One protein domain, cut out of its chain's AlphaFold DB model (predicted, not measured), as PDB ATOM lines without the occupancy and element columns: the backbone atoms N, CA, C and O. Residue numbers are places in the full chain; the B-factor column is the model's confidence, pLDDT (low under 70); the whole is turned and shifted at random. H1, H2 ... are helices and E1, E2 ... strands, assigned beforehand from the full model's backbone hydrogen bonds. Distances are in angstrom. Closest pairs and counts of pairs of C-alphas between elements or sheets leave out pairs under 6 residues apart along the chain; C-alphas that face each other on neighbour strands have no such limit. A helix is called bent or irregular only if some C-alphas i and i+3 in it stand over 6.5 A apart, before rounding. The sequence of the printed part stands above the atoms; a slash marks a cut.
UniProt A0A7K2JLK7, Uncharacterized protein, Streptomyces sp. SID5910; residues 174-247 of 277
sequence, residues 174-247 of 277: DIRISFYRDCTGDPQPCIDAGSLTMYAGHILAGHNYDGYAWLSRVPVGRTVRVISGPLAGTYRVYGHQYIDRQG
ATOM      1  N   ASP A 174      38.071 -14.339   7.818       86.44
ATOM      2  CA  ASP A 174      36.736 -14.961   7.795       86.44
ATOM      3  C   ASP A 174      36.139 -15.162   9.191       86.44
ATOM      4  O   ASP A 174      36.836 -15.527  10.141       86.44
ATOM      5  N   ILE A 175      34.827 -14.942   9.308       95.81
ATOM      6  CA  ILE A 175      34.110 -15.161  10.566       95.81
ATOM      7  C   ILE A 175      33.956 -16.666  10.771       95.81
ATOM      8  O   ILE A 175      33.570 -17.390   9.854       95.81
ATOM      9  N   ARG A 176      34.248 -17.141  11.983       96.94
ATOM     10  CA  ARG A 176      34.180 -18.561  12.340       96.94
ATOM     11  C   ARG A 176      33.243 -18.756  13.523       96.94
ATOM     12  O   ARG A 176      33.505 -18.230  14.599       96.94
ATOM     13  N   ILE A 177      32.193 -19.543  13.320       97.69
ATOM     14  CA  ILE A 177      31.262 -19.965  14.368       97.69
ATOM     15  C   ILE A 177      31.652 -21.389  14.762       97.69
ATOM     16  O   ILE A 177      31.371 -22.345  14.039       97.69
ATOM     17  N   SER A 178      32.377 -21.517  15.873       95.31
ATOM     18  CA  SER A 178      32.921 -22.803  16.329       95.31
ATOM     19  C   SER A 178      31.909 -23.669  17.078       95.31
ATOM     20  O   SER A 178      32.070 -24.882  17.097       95.31
ATOM     21  N   PHE A 179      30.909 -23.054  17.712       95.19
ATOM     22  CA  PHE A 179      29.919 -23.715  18.557       95.19
ATOM     23  C   PHE A 179      28.623 -22.895  18.595       95.19
ATOM     24  O   PHE A 179      28.664 -21.669  18.491       95.19
ATOM     25  N   TYR A 180      27.501 -23.588  18.757       97.38
ATOM     26  CA  TYR A 180      26.183 -23.069  19.121       97.38
ATOM     27  C   TYR A 180      25.402 -24.208  19.791       97.38
ATOM     28  O   TYR A 180      25.762 -25.381  19.651       97.38
ATOM     29  N   ARG A 181      24.334 -23.870  20.510       96.81
ATOM     30  CA  ARG A 181      23.412 -24.820  21.134       96.81
ATOM     31  C   ARG A 181      22.251 -25.101  20.186       96.81
ATOM     32  O   ARG A 181      21.670 -24.159  19.662       96.81
ATOM     33  N   ASP A 182      21.907 -26.363  19.948       94.81
ATOM     34  CA  ASP A 182      20.637 -26.698  19.296       94.81
ATOM     35  C   ASP A 182      19.527 -26.640  20.349       94.81
ATOM     36  O   ASP A 182      19.574 -27.391  21.325       94.81
ATOM     37  N   CYS A 183      18.582 -25.715  20.179       91.50
ATOM     38  CA  CYS A 183      17.380 -25.608  21.008       91.50
ATOM     39  C   CYS A 183      16.142 -25.480  20.112       91.50
ATOM     40  O   CYS A 183      15.285 -24.614  20.287       91.50
ATOM     41  N   THR A 184      16.077 -26.345  19.099       84.69
ATOM     42  CA  THR A 184      14.896 -26.513  18.251       84.69
ATOM     43  C   THR A 184      13.684 -26.909  19.106       84.69
ATOM     44  O   THR A 184      13.728 -27.904  19.822       84.69
ATOM     45  N   GLY A 185      12.601 -26.131  19.024       82.81
ATOM     46  CA  GLY A 185      11.404 -26.273  19.863       82.81
ATOM     47  C   GLY A 185      11.195 -25.032  20.727       82.81
ATOM     48  O   GLY A 185      10.365 -24.195  20.387       82.81
ATOM     49  N   ASP A 186      12.006 -24.883  21.775       89.94
ATOM     50  CA  ASP A 186      12.010 -23.712  22.659       89.94
ATOM     51  C   ASP A 186      13.422 -23.096  22.760       89.94
ATOM     52  O   ASP A 186      14.279 -23.598  23.497       89.94
ATOM     53  N   PRO A 187      13.708 -22.021  22.002       92.38
ATOM     54  CA  PRO A 187      15.033 -21.415  21.985       92.38
ATOM     55  C   PRO A 187      15.248 -20.370  23.079       92.38
ATOM     56  O   PRO A 187      16.400 -20.030  23.358       92.38
ATOM     57  N   GLN A 188      14.180 -19.841  23.684       93.19
ATOM     58  CA  GLN A 188      14.269 -18.669  24.553       93.19
ATOM     59  C   GLN A 188      15.151 -18.929  25.793       93.19
ATOM     60  O   GLN A 188      16.090 -18.156  25.994       93.19
ATOM     61  N   PRO A 189      15.016 -20.055  26.532       95.44
ATOM     62  CA  PRO A 189      15.891 -20.361  27.668       95.44
ATOM     63  C   PRO A 189      17.372 -20.513  27.295       95.44
ATOM     64  O   PRO A 189      18.252 -20.260  28.116       95.44
ATOM     65  N   CYS A 190      17.678 -20.928  26.062       95.81
ATOM     66  CA  CYS A 190      19.056 -21.079  25.591       95.81
ATOM     67  C   CYS A 190      19.693 -19.743  25.192       95.81
ATOM     68  O   CYS A 190      20.891 -19.541  25.421       95.81
ATOM     69  N   ILE A 191      18.897 -18.837  24.620       95.06
ATOM     70  CA  ILE A 191      19.317 -17.470  24.307       95.06
ATOM     71  C   ILE A 191      19.522 -16.698  25.621       95.06
ATOM     72  O   ILE A 191      20.579 -16.103  25.805       95.06
ATOM     73  N   ASP A 192      18.592 -16.810  26.577       96.12
ATOM     74  CA  ASP A 192      18.675 -16.178  27.908       96.12
ATOM     75  C   ASP A 192      19.807 -16.733  28.790       96.12
ATOM     76  O   ASP A 192      20.303 -16.039  29.674       96.12
ATOM     77  N   ALA A 193      20.290 -17.948  28.510       96.38
ATOM     78  CA  ALA A 193      21.518 -18.499  29.089       96.38
ATOM     79  C   ALA A 193      22.817 -17.950  28.446       96.38
ATOM     80  O   ALA A 193      23.899 -18.493  28.686       96.38
ATOM     81  N   GLY A 194      22.731 -16.920  27.595       96.31
ATOM     82  CA  GLY A 194      23.867 -16.269  26.933       96.31
ATOM     83  C   GLY A 194      24.531 -17.100  25.832       96.31
ATOM     84  O   GLY A 194      25.681 -16.849  25.454       96.31
ATOM     85  N   SER A 195      23.842 -18.118  25.305       96.88
ATOM     86  CA  SER A 195      24.404 -19.012  24.289       96.88
ATOM     87  C   SER A 195      23.937 -18.661  22.876       96.88
ATOM     88  O   SER A 195      22.752 -18.425  22.632       96.88
ATOM     89  N   LEU A 196      24.868 -18.685  21.912       97.94
ATOM     90  CA  LEU A 196      24.509 -18.703  20.495       97.94
ATOM     91  C   LEU A 196      23.651 -19.944  20.246       97.94
ATOM     92  O   LEU A 196      24.126 -21.066  20.424       97.94
ATOM     93  N   THR A 197      22.403 -19.739  19.851       97.94
ATOM     94  CA  THR A 197      21.368 -20.770  19.818       97.94
ATOM     95  C   THR A 197      20.848 -20.947  18.399       97.94
ATOM     96  O   THR A 197      20.484 -19.971  17.744       97.94
ATOM     97  N   MET A 198      20.791 -22.192  17.930       97.25
ATOM     98  CA  MET A 198      20.081 -22.568  16.714       97.25
ATOM     99  C   MET A 198      18.611 -22.829  17.013       97.25
ATOM    100  O   MET A 198      18.281 -23.574  17.937       97.25
ATOM    101  N   TYR A 199      17.746 -22.274  16.168       95.50
ATOM    102  CA  TYR A 199      16.325 -22.591  16.139       95.50
ATOM    103  C   TYR A 199      15.745 -22.461  14.728       95.50
ATOM    104  O   TYR A 199      16.424 -22.033  13.789       95.50
ATOM    105  N   ALA A 200      14.499 -22.916  14.557       93.50
ATOM    106  CA  ALA A 200      13.826 -23.031  13.255       93.50
ATOM    107  C   ALA A 200      14.665 -23.771  12.182       93.50
ATOM    108  O   ALA A 200      14.521 -23.525  10.985       93.50
ATOM    109  N   GLY A 201      15.587 -24.645  12.607       94.31
ATOM    110  CA  GLY A 201      16.495 -25.420  11.755       94.31
ATOM    111  C   GLY A 201      17.573 -24.635  10.992       94.31
ATOM    112  O   GLY A 201      18.444 -25.273  10.409       94.31
ATOM    113  N   HIS A 202      17.540 -23.296  10.961       96.50
ATOM    114  CA  HIS A 202      18.457 -22.482  10.140       96.50
ATOM    115  C   HIS A 202      18.729 -21.054  10.654       96.50
ATOM    116  O   HIS A 202      19.400 -20.279   9.968       96.50
ATOM    117  N   ILE A 203      18.243 -20.684  11.843       97.44
ATOM    118  CA  ILE A 203      18.490 -19.367  12.448       97.44
ATOM    119  C   ILE A 203      19.445 -19.538  13.626       97.44
ATOM    120  O   ILE A 203      19.160 -20.319  14.529       97.44
ATOM    121  N   LEU A 204      20.556 -18.798  13.635       98.25
ATOM    122  CA  LEU A 204      21.435 -18.639  14.794       98.25
ATOM    123  C   LEU A 204      21.168 -17.283  15.450       98.25
ATOM    124  O   LEU A 204      21.420 -16.242  14.839       98.25
ATOM    125  N   ALA A 205      20.700 -17.294  16.696       97.88
ATOM    126  CA  ALA A 205      20.436 -16.095  17.483       97.88
ATOM    127  C   ALA A 205      21.249 -16.049  18.777       97.88
ATOM    128  O   ALA A 205      21.595 -17.078  19.354       97.88
ATOM    129  N   GLY A 206      21.526 -14.835  19.240       97.75
ATOM    130  CA  GLY A 206      22.114 -14.571  20.547       97.75
ATOM    131  C   GLY A 206      21.848 -13.131  20.975       97.75
ATOM    132  O   GLY A 206      21.685 -12.239  20.130       97.75
ATOM    133  N   HIS A 207      21.816 -12.899  22.285       97.56
ATOM    134  CA  HIS A 207      21.626 -11.566  22.851       97.56
ATOM    135  C   HIS A 207      22.763 -10.621  22.464       97.56
ATOM    136  O   HIS A 207      23.943 -10.978  22.465       97.56
ATOM    137  N   ASN A 208      22.412  -9.381  22.131       97.06
ATOM    138  CA  ASN A 208      23.397  -8.382  21.723       97.06
ATOM    139  C   ASN A 208      24.367  -8.030  22.867       97.06
ATOM    140  O   ASN A 208      25.561  -7.850  22.616       97.06
ATOM    141  N   TYR A 209      23.870  -8.005  24.108       96.00
ATOM    142  CA  TYR A 209      24.639  -7.744  25.323       96.00
ATOM    143  C   TYR A 209      25.598  -8.883  25.704       96.00
ATOM    144  O   TYR A 209      26.657  -8.602  26.259       96.00
ATOM    145  N   ASP A 210      25.322 -10.124  25.293       97.56
ATOM    146  CA  ASP A 210      26.228 -11.278  25.455       97.56
ATOM    147  C   ASP A 210      27.314 -11.350  24.359       97.56
ATOM    148  O   ASP A 210      27.959 -12.376  24.138       97.56
ATOM    149  N   GLY A 211      27.538 -10.242  23.647       96.75
ATOM    150  CA  GLY A 211      28.582 -10.111  22.630       96.75
ATOM    151  C   GLY A 211      28.171 -10.550  21.224       96.75
ATOM    152  O   GLY A 211      28.996 -10.485  20.310       96.75
ATOM    153  N   TYR A 212      26.910 -10.934  20.998       98.00
ATOM    154  CA  TYR A 212      26.413 -11.342  19.677       98.00
ATOM    155  C   TYR A 212      25.886 -10.185  18.809       98.00
ATOM    156  O   TYR A 212      25.408 -10.421  17.701       98.00
ATOM    157  N   ALA A 213      26.060  -8.927  19.234       97.31
ATOM    158  CA  ALA A 213      25.659  -7.717  18.497       97.31
ATOM    159  C   ALA A 213      26.227  -7.594  17.059       97.31
ATOM    160  O   ALA A 213      25.813  -6.729  16.290       97.31
ATOM    161  N   TRP A 214      27.202  -8.429  16.685       97.19
ATOM    162  CA  TRP A 214      27.756  -8.493  15.332       97.19
ATOM    163  C   TRP A 214      26.923  -9.349  14.359       97.19
ATOM    164  O   TRP A 214      27.109  -9.207  13.151       97.19
ATOM    165  N   LEU A 215      26.020 -10.214  14.846       98.25
ATOM    166  CA  LEU A 215      25.256 -11.170  14.026       98.25
ATOM    167  C   LEU A 215      24.411 -10.486  12.939       98.25
ATOM    168  O   LEU A 215      24.387 -10.953  11.802       98.25
ATOM    169  N   SER A 216      23.777  -9.352  13.243       97.50
ATOM    170  CA  SER A 216      22.984  -8.543  12.298       97.50
ATOM    171  C   SER A 216      23.829  -7.705  11.327       97.50
ATOM    172  O   SER A 216      23.317  -7.237  10.312       97.50
ATOM    173  N   ARG A 217      25.124  -7.510  11.621       97.12
ATOM    174  CA  ARG A 217      26.010  -6.512  10.983       97.12
ATOM    175  C   ARG A 217      27.136  -7.121  10.151       97.12
ATOM    176  O   ARG A 217      28.116  -6.438   9.846       97.12
ATOM    177  N   VAL A 218      27.046  -8.401   9.796       97.38
ATOM    178  CA  VAL A 218      28.089  -9.065   9.004       97.38
ATOM    179  C   VAL A 218      28.051  -8.544   7.561       97.38
ATOM    180  O   VAL A 218      27.068  -8.809   6.884       97.38
ATOM    181  N   PRO A 219      29.087  -7.859   7.036       97.00
ATOM    182  CA  PRO A 219      28.975  -7.171   5.747       97.00
ATOM    183  C   PRO A 219      28.566  -8.081   4.577       97.00
ATOM    184  O   PRO A 219      29.019  -9.220   4.473       97.00
ATOM    185  N   VAL A 220      27.781  -7.560   3.631       97.19
ATOM    186  CA  VAL A 220      27.444  -8.287   2.395       97.19
ATOM    187  C   VAL A 220      28.713  -8.719   1.647       97.19
ATOM    188  O   VAL A 220      29.702  -7.993   1.554       97.19
ATOM    189  N   GLY A 221      28.692  -9.943   1.122       95.94
ATOM    190  CA  GLY A 221      29.809 -10.580   0.435       95.94
ATOM    191  C   GLY A 221      30.832 -11.250   1.358       95.94
ATOM    192  O   GLY A 221      31.725 -11.926   0.840       95.94
ATOM    193  N   ARG A 222      30.702 -11.100   2.684       96.31
ATOM    194  CA  ARG A 222      31.560 -11.716   3.705       96.31
ATOM    195  C   ARG A 222      31.306 -13.214   3.841       96.31
ATOM    196  O   ARG A 222      30.156 -13.651   3.818       96.31
ATOM    197  N   THR A 223      32.374 -13.973   4.066       97.38
ATOM    198  CA  THR A 223      32.303 -15.395   4.407       97.38
ATOM    199  C   THR A 223      32.116 -15.597   5.912       97.38
ATOM    200  O   THR A 223      32.867 -15.045   6.725       97.38
ATOM    201  N   VAL A 224      31.141 -16.430   6.269       98.12
ATOM    202  CA  VAL A 224      30.922 -16.988   7.607       98.12
ATOM    203  C   VAL A 224      31.069 -18.501   7.503       98.12
ATOM    204  O   VAL A 224      30.431 -19.137   6.668       98.12
ATOM    205  N   ARG A 225      31.915 -19.096   8.341       98.19
ATOM    206  CA  ARG A 225      32.142 -20.540   8.369       98.19
ATOM    207  C   ARG A 225      31.679 -21.121   9.698       98.19
ATOM    208  O   ARG A 225      32.274 -20.848  10.740       98.19
ATOM    209  N   VAL A 226      30.641 -21.945   9.643       98.19
ATOM    210  CA  VAL A 226      30.141 -22.725  10.775       98.19
ATOM    211  C   VAL A 226      30.929 -24.032  10.819       98.19
ATOM    212  O   VAL A 226      31.008 -24.748   9.822       98.19
ATOM    213  N   ILE A 227      31.581 -24.319  11.945       97.62
ATOM    214  CA  ILE A 227      32.568 -25.406  12.041       97.62
ATOM    215  C   ILE A 227      31.921 -26.763  12.365       97.62
ATOM    216  O   ILE A 227      32.445 -27.788  11.934       97.62
ATOM    217  N   SER A 228      30.804 -26.782  13.099       93.38
ATOM    218  CA  SER A 228      30.189 -28.006  13.638       93.38
ATOM    219  C   SER A 228      28.655 -27.946  13.706       93.38
ATOM    220  O   SER A 228      28.046 -26.898  13.481       93.38
ATOM    221  N   GLY A 229      28.037 -29.083  14.044       95.06
ATOM    222  CA  GLY A 229      26.583 -29.251  14.168       95.06
ATOM    223  C   GLY A 229      25.840 -29.296  12.819       95.06
ATOM    224  O   GLY A 229      26.488 -29.275  11.770       95.06
ATOM    225  N   PRO A 230      24.493 -29.346  12.822       95.50
ATOM    226  CA  PRO A 230      23.672 -29.447  11.607       95.50
ATOM    227  C   PRO A 230      23.945 -28.357  10.557       95.50
ATOM    228  O   PRO A 230      23.914 -28.621   9.359       95.50
ATOM    229  N   LEU A 231      24.290 -27.145  11.002       97.38
ATOM    230  CA  LEU A 231      24.615 -26.000  10.144       97.38
ATOM    231  C   LEU A 231      26.081 -25.948   9.684       97.38
ATOM    232  O   LEU A 231      26.498 -24.939   9.121       97.38
ATOM    233  N   ALA A 232      26.895 -26.984   9.910       97.94
ATOM    234  CA  ALA A 232      28.310 -26.981   9.526       97.94
ATOM    235  C   ALA A 232      28.499 -26.740   8.016       97.94
ATOM    236  O   ALA A 232      27.990 -27.479   7.167       97.94
ATOM    237  N   GLY A 233      29.254 -25.701   7.659       98.00
ATOM    238  CA  GLY A 233      29.428 -25.285   6.272       98.00
ATOM    239  C   GLY A 233      30.064 -23.910   6.110       98.00
ATOM    240  O   GLY A 233      30.358 -23.206   7.079       98.00
ATOM    241  N   THR A 234      30.267 -23.530   4.854       98.12
ATOM    242  CA  THR A 234      30.720 -22.194   4.469       98.12
ATOM    243  C   THR A 234      29.543 -21.446   3.859       98.12
ATOM    244  O   THR A 234      28.799 -21.990   3.047       98.12
ATOM    245  N   TYR A 235      29.364 -20.200   4.275       98.50
ATOM    246  CA  TYR A 235      28.242 -19.359   3.901       98.50
ATOM    247  C   TYR A 235      28.742 -17.974   3.515       98.50
ATOM    248  O   TYR A 235      29.734 -17.485   4.058       98.50
ATOM    249  N   ARG A 236      28.034 -17.312   2.605       98.06
ATOM    250  CA  ARG A 236      28.299 -15.938   2.194       98.06
ATOM    251  C   ARG A 236      27.077 -15.074   2.469       98.06
ATOM    252  O   ARG A 236      25.970 -15.425   2.058       98.06
ATOM    253  N   VAL A 237      27.273 -13.944   3.146       98.25
ATOM    254  CA  VAL A 237      26.196 -12.965   3.354       98.25
ATOM    255  C   VAL A 237      25.806 -12.360   2.012       98.25
ATOM    256  O   VAL A 237      26.677 -11.886   1.278       98.25
ATOM    257  N   TYR A 238      24.515 -12.353   1.693       98.25
ATOM    258  CA  TYR A 238      23.987 -11.728   0.475       98.25
ATOM    259  C   TYR A 238      23.096 -10.513   0.754       98.25
ATOM    260  O   TYR A 238      22.898  -9.698  -0.144       98.25
ATOM    261  N   GLY A 239      22.584 -10.361   1.976       98.19
ATOM    262  CA  GLY A 239      21.709  -9.253   2.337       98.19
ATOM    263  C   GLY A 239      21.461  -9.151   3.836       98.19
ATOM    264  O   GLY A 239      21.950  -9.964   4.621       98.19
ATOM    265  N   HIS A 240      20.673  -8.146   4.206       98.38
ATOM    266  CA  HIS A 240      20.232  -7.886   5.570       98.38
ATOM    267  C   HIS A 240      18.725  -7.647   5.591       98.38
ATOM    268  O   HIS A 240      18.139  -7.242   4.585       98.38
ATOM    269  N   GLN A 241      18.115  -7.862   6.749       97.94
ATOM    270  CA  GLN A 241      16.724  -7.521   7.021       97.94
ATOM    271  C   GLN A 241      16.637  -6.956   8.443       97.94
ATOM    272  O   GLN A 241      17.466  -7.277   9.291       97.94
ATOM    273  N   TYR A 242      15.651  -6.105   8.699       97.50
ATOM    274  CA  TYR A 242      15.354  -5.558  10.020       97.50
ATOM    275  C   TYR A 242      13.839  -5.585  10.215       97.50
ATOM    276  O   TYR A 242      13.098  -5.392   9.249       97.50
ATOM    277  N   ILE A 243      13.390  -5.828  11.444       97.06
ATOM    278  CA  ILE A 243      11.996  -5.641  11.856       97.06
ATOM    279  C   ILE A 243      11.947  -4.763  13.107       97.06
ATOM    280  O   ILE A 243      12.788  -4.871  13.996       97.06
ATOM    281  N   ASP A 244      10.925  -3.924  13.186       97.00
ATOM    282  CA  ASP A 244      10.629  -2.945  14.235       97.00
ATOM    283  C   ASP A 244       9.994  -3.567  15.493       97.00
ATOM    284  O   ASP A 244       9.138  -2.975  16.145       97.00
ATOM    285  N   ARG A 245      10.419  -4.787  15.840       95.81
ATOM    286  CA  ARG A 245      10.017  -5.501  17.058       95.81
ATOM    287  C   ARG A 245      11.081  -6.494  17.510       95.81
ATOM    288  O   ARG A 245      11.886  -6.971  16.706       95.81
ATOM    289  N   GLN A 246      11.024  -6.865  18.783       92.50
ATOM    290  CA  GLN A 246      11.750  -8.000  19.353       92.50
ATOM    291  C   GLN A 246      10.774  -9.151  19.637       92.50
ATOM    292  O   GLN A 246       9.659  -8.926  20.107       92.50
ATOM    293  N   GLY A 247      11.180 -10.383  19.320       86.44
ATOM    294  CA  GLY A 247      10.347 -11.579  19.493       86.44
ATOM    295  C   GLY A 247       9.124 -11.657  18.563       86.44
ATOM    296  O   GLY A 247       8.963 -10.874  17.620       86.44
TER     297      GLY A 247
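What this domain is: This is residues 174 to 247 of the 277 residues of an uncharacterized protein of Streptomyces sp. SID5910 (UniProt A0A7K2JLK7). A strongly twisted sheet of three strands, E1, E4 and E5, makes one side of the domain, and its long strand E5 bends and runs on round the body, while the small hairpin E2 and E3 sits nearer the middle. Two short helices, H1 and H2, lie farther out, away from the sheet. The printed part has 74 residues, with two named helices and five named strands in the order E1, H1, E2, E3, H2, E4, E5; under half of the residues are in named elements, and the class is mixed, helices and strands. The larger sheet runs E1, E4, E5 and is mixed; the smaller, E2 and E3, is antiparallel. The whole is compact, with a radius of gyration of the C-alphas of 12.2 A and spans of 32 by 31 by 21 A.

Where its parts are: In the larger sheet, E5 is residues 233 to 243, 26.9 A long, and ends with C-alpha 243 at (11.996, -5.641, 11.856). E4 is residues 223 to 226, 9.9 A, and E1 is residues 175 to 177, 6.8 A, beginning with C-alpha 175 at (34.110, -15.161, 10.566). E2 is residues 197 to 199, 6.5 A, and E3 is residues 203 to 205, 6.3 A. H1 is residues 188 to 192, 6.1 A, and H2 is residues 208 to 212, 4.7 A, with C-alpha 208 at (23.397, -8.382, 21.723).

How they stand to each other: E4 is the inner strand. E1 is its parallel neighbour at 15 degrees, with N 177 and O 225 at 2.9 A. E4 and E5 form an antiparallel hairpin, with N 224 and O 235 at 2.8 A; E5 bends by 70 degrees at residue 238. E2 and E3 form the other hairpin, antiparallel at 147 degrees, with N 197 and O 205 at 2.8 A. Residues 181 to 182 make a short parallel pairing with residues 197 to 198 of E2. E3 is apart from E4 and from E5. The closest C-alphas of H1 and E2 are those of Ile 191 and Thr 197, 5.9 A apart. H1 and H2 are apart, and neither is on the larger sheet. In H1 the O i to N i+4 pair is within hydrogen-bond range; in H2 0 of 1 is, beside 1 of 2 O i to N i+3 pairs. H2 is irregular, but only just: C-alphas 209 and 212 are 6.9 A apart.

The domain as a whole: The two C-alphas farthest apart are those of Pro 189 and Gly 221, 32.1 A. The printed part has no cut and no long link; the links H1 to E2, E2 to E3 and E3 to H2 are tight. The mean pLDDT of the printed part is 95.9, and no printed residue is under 70.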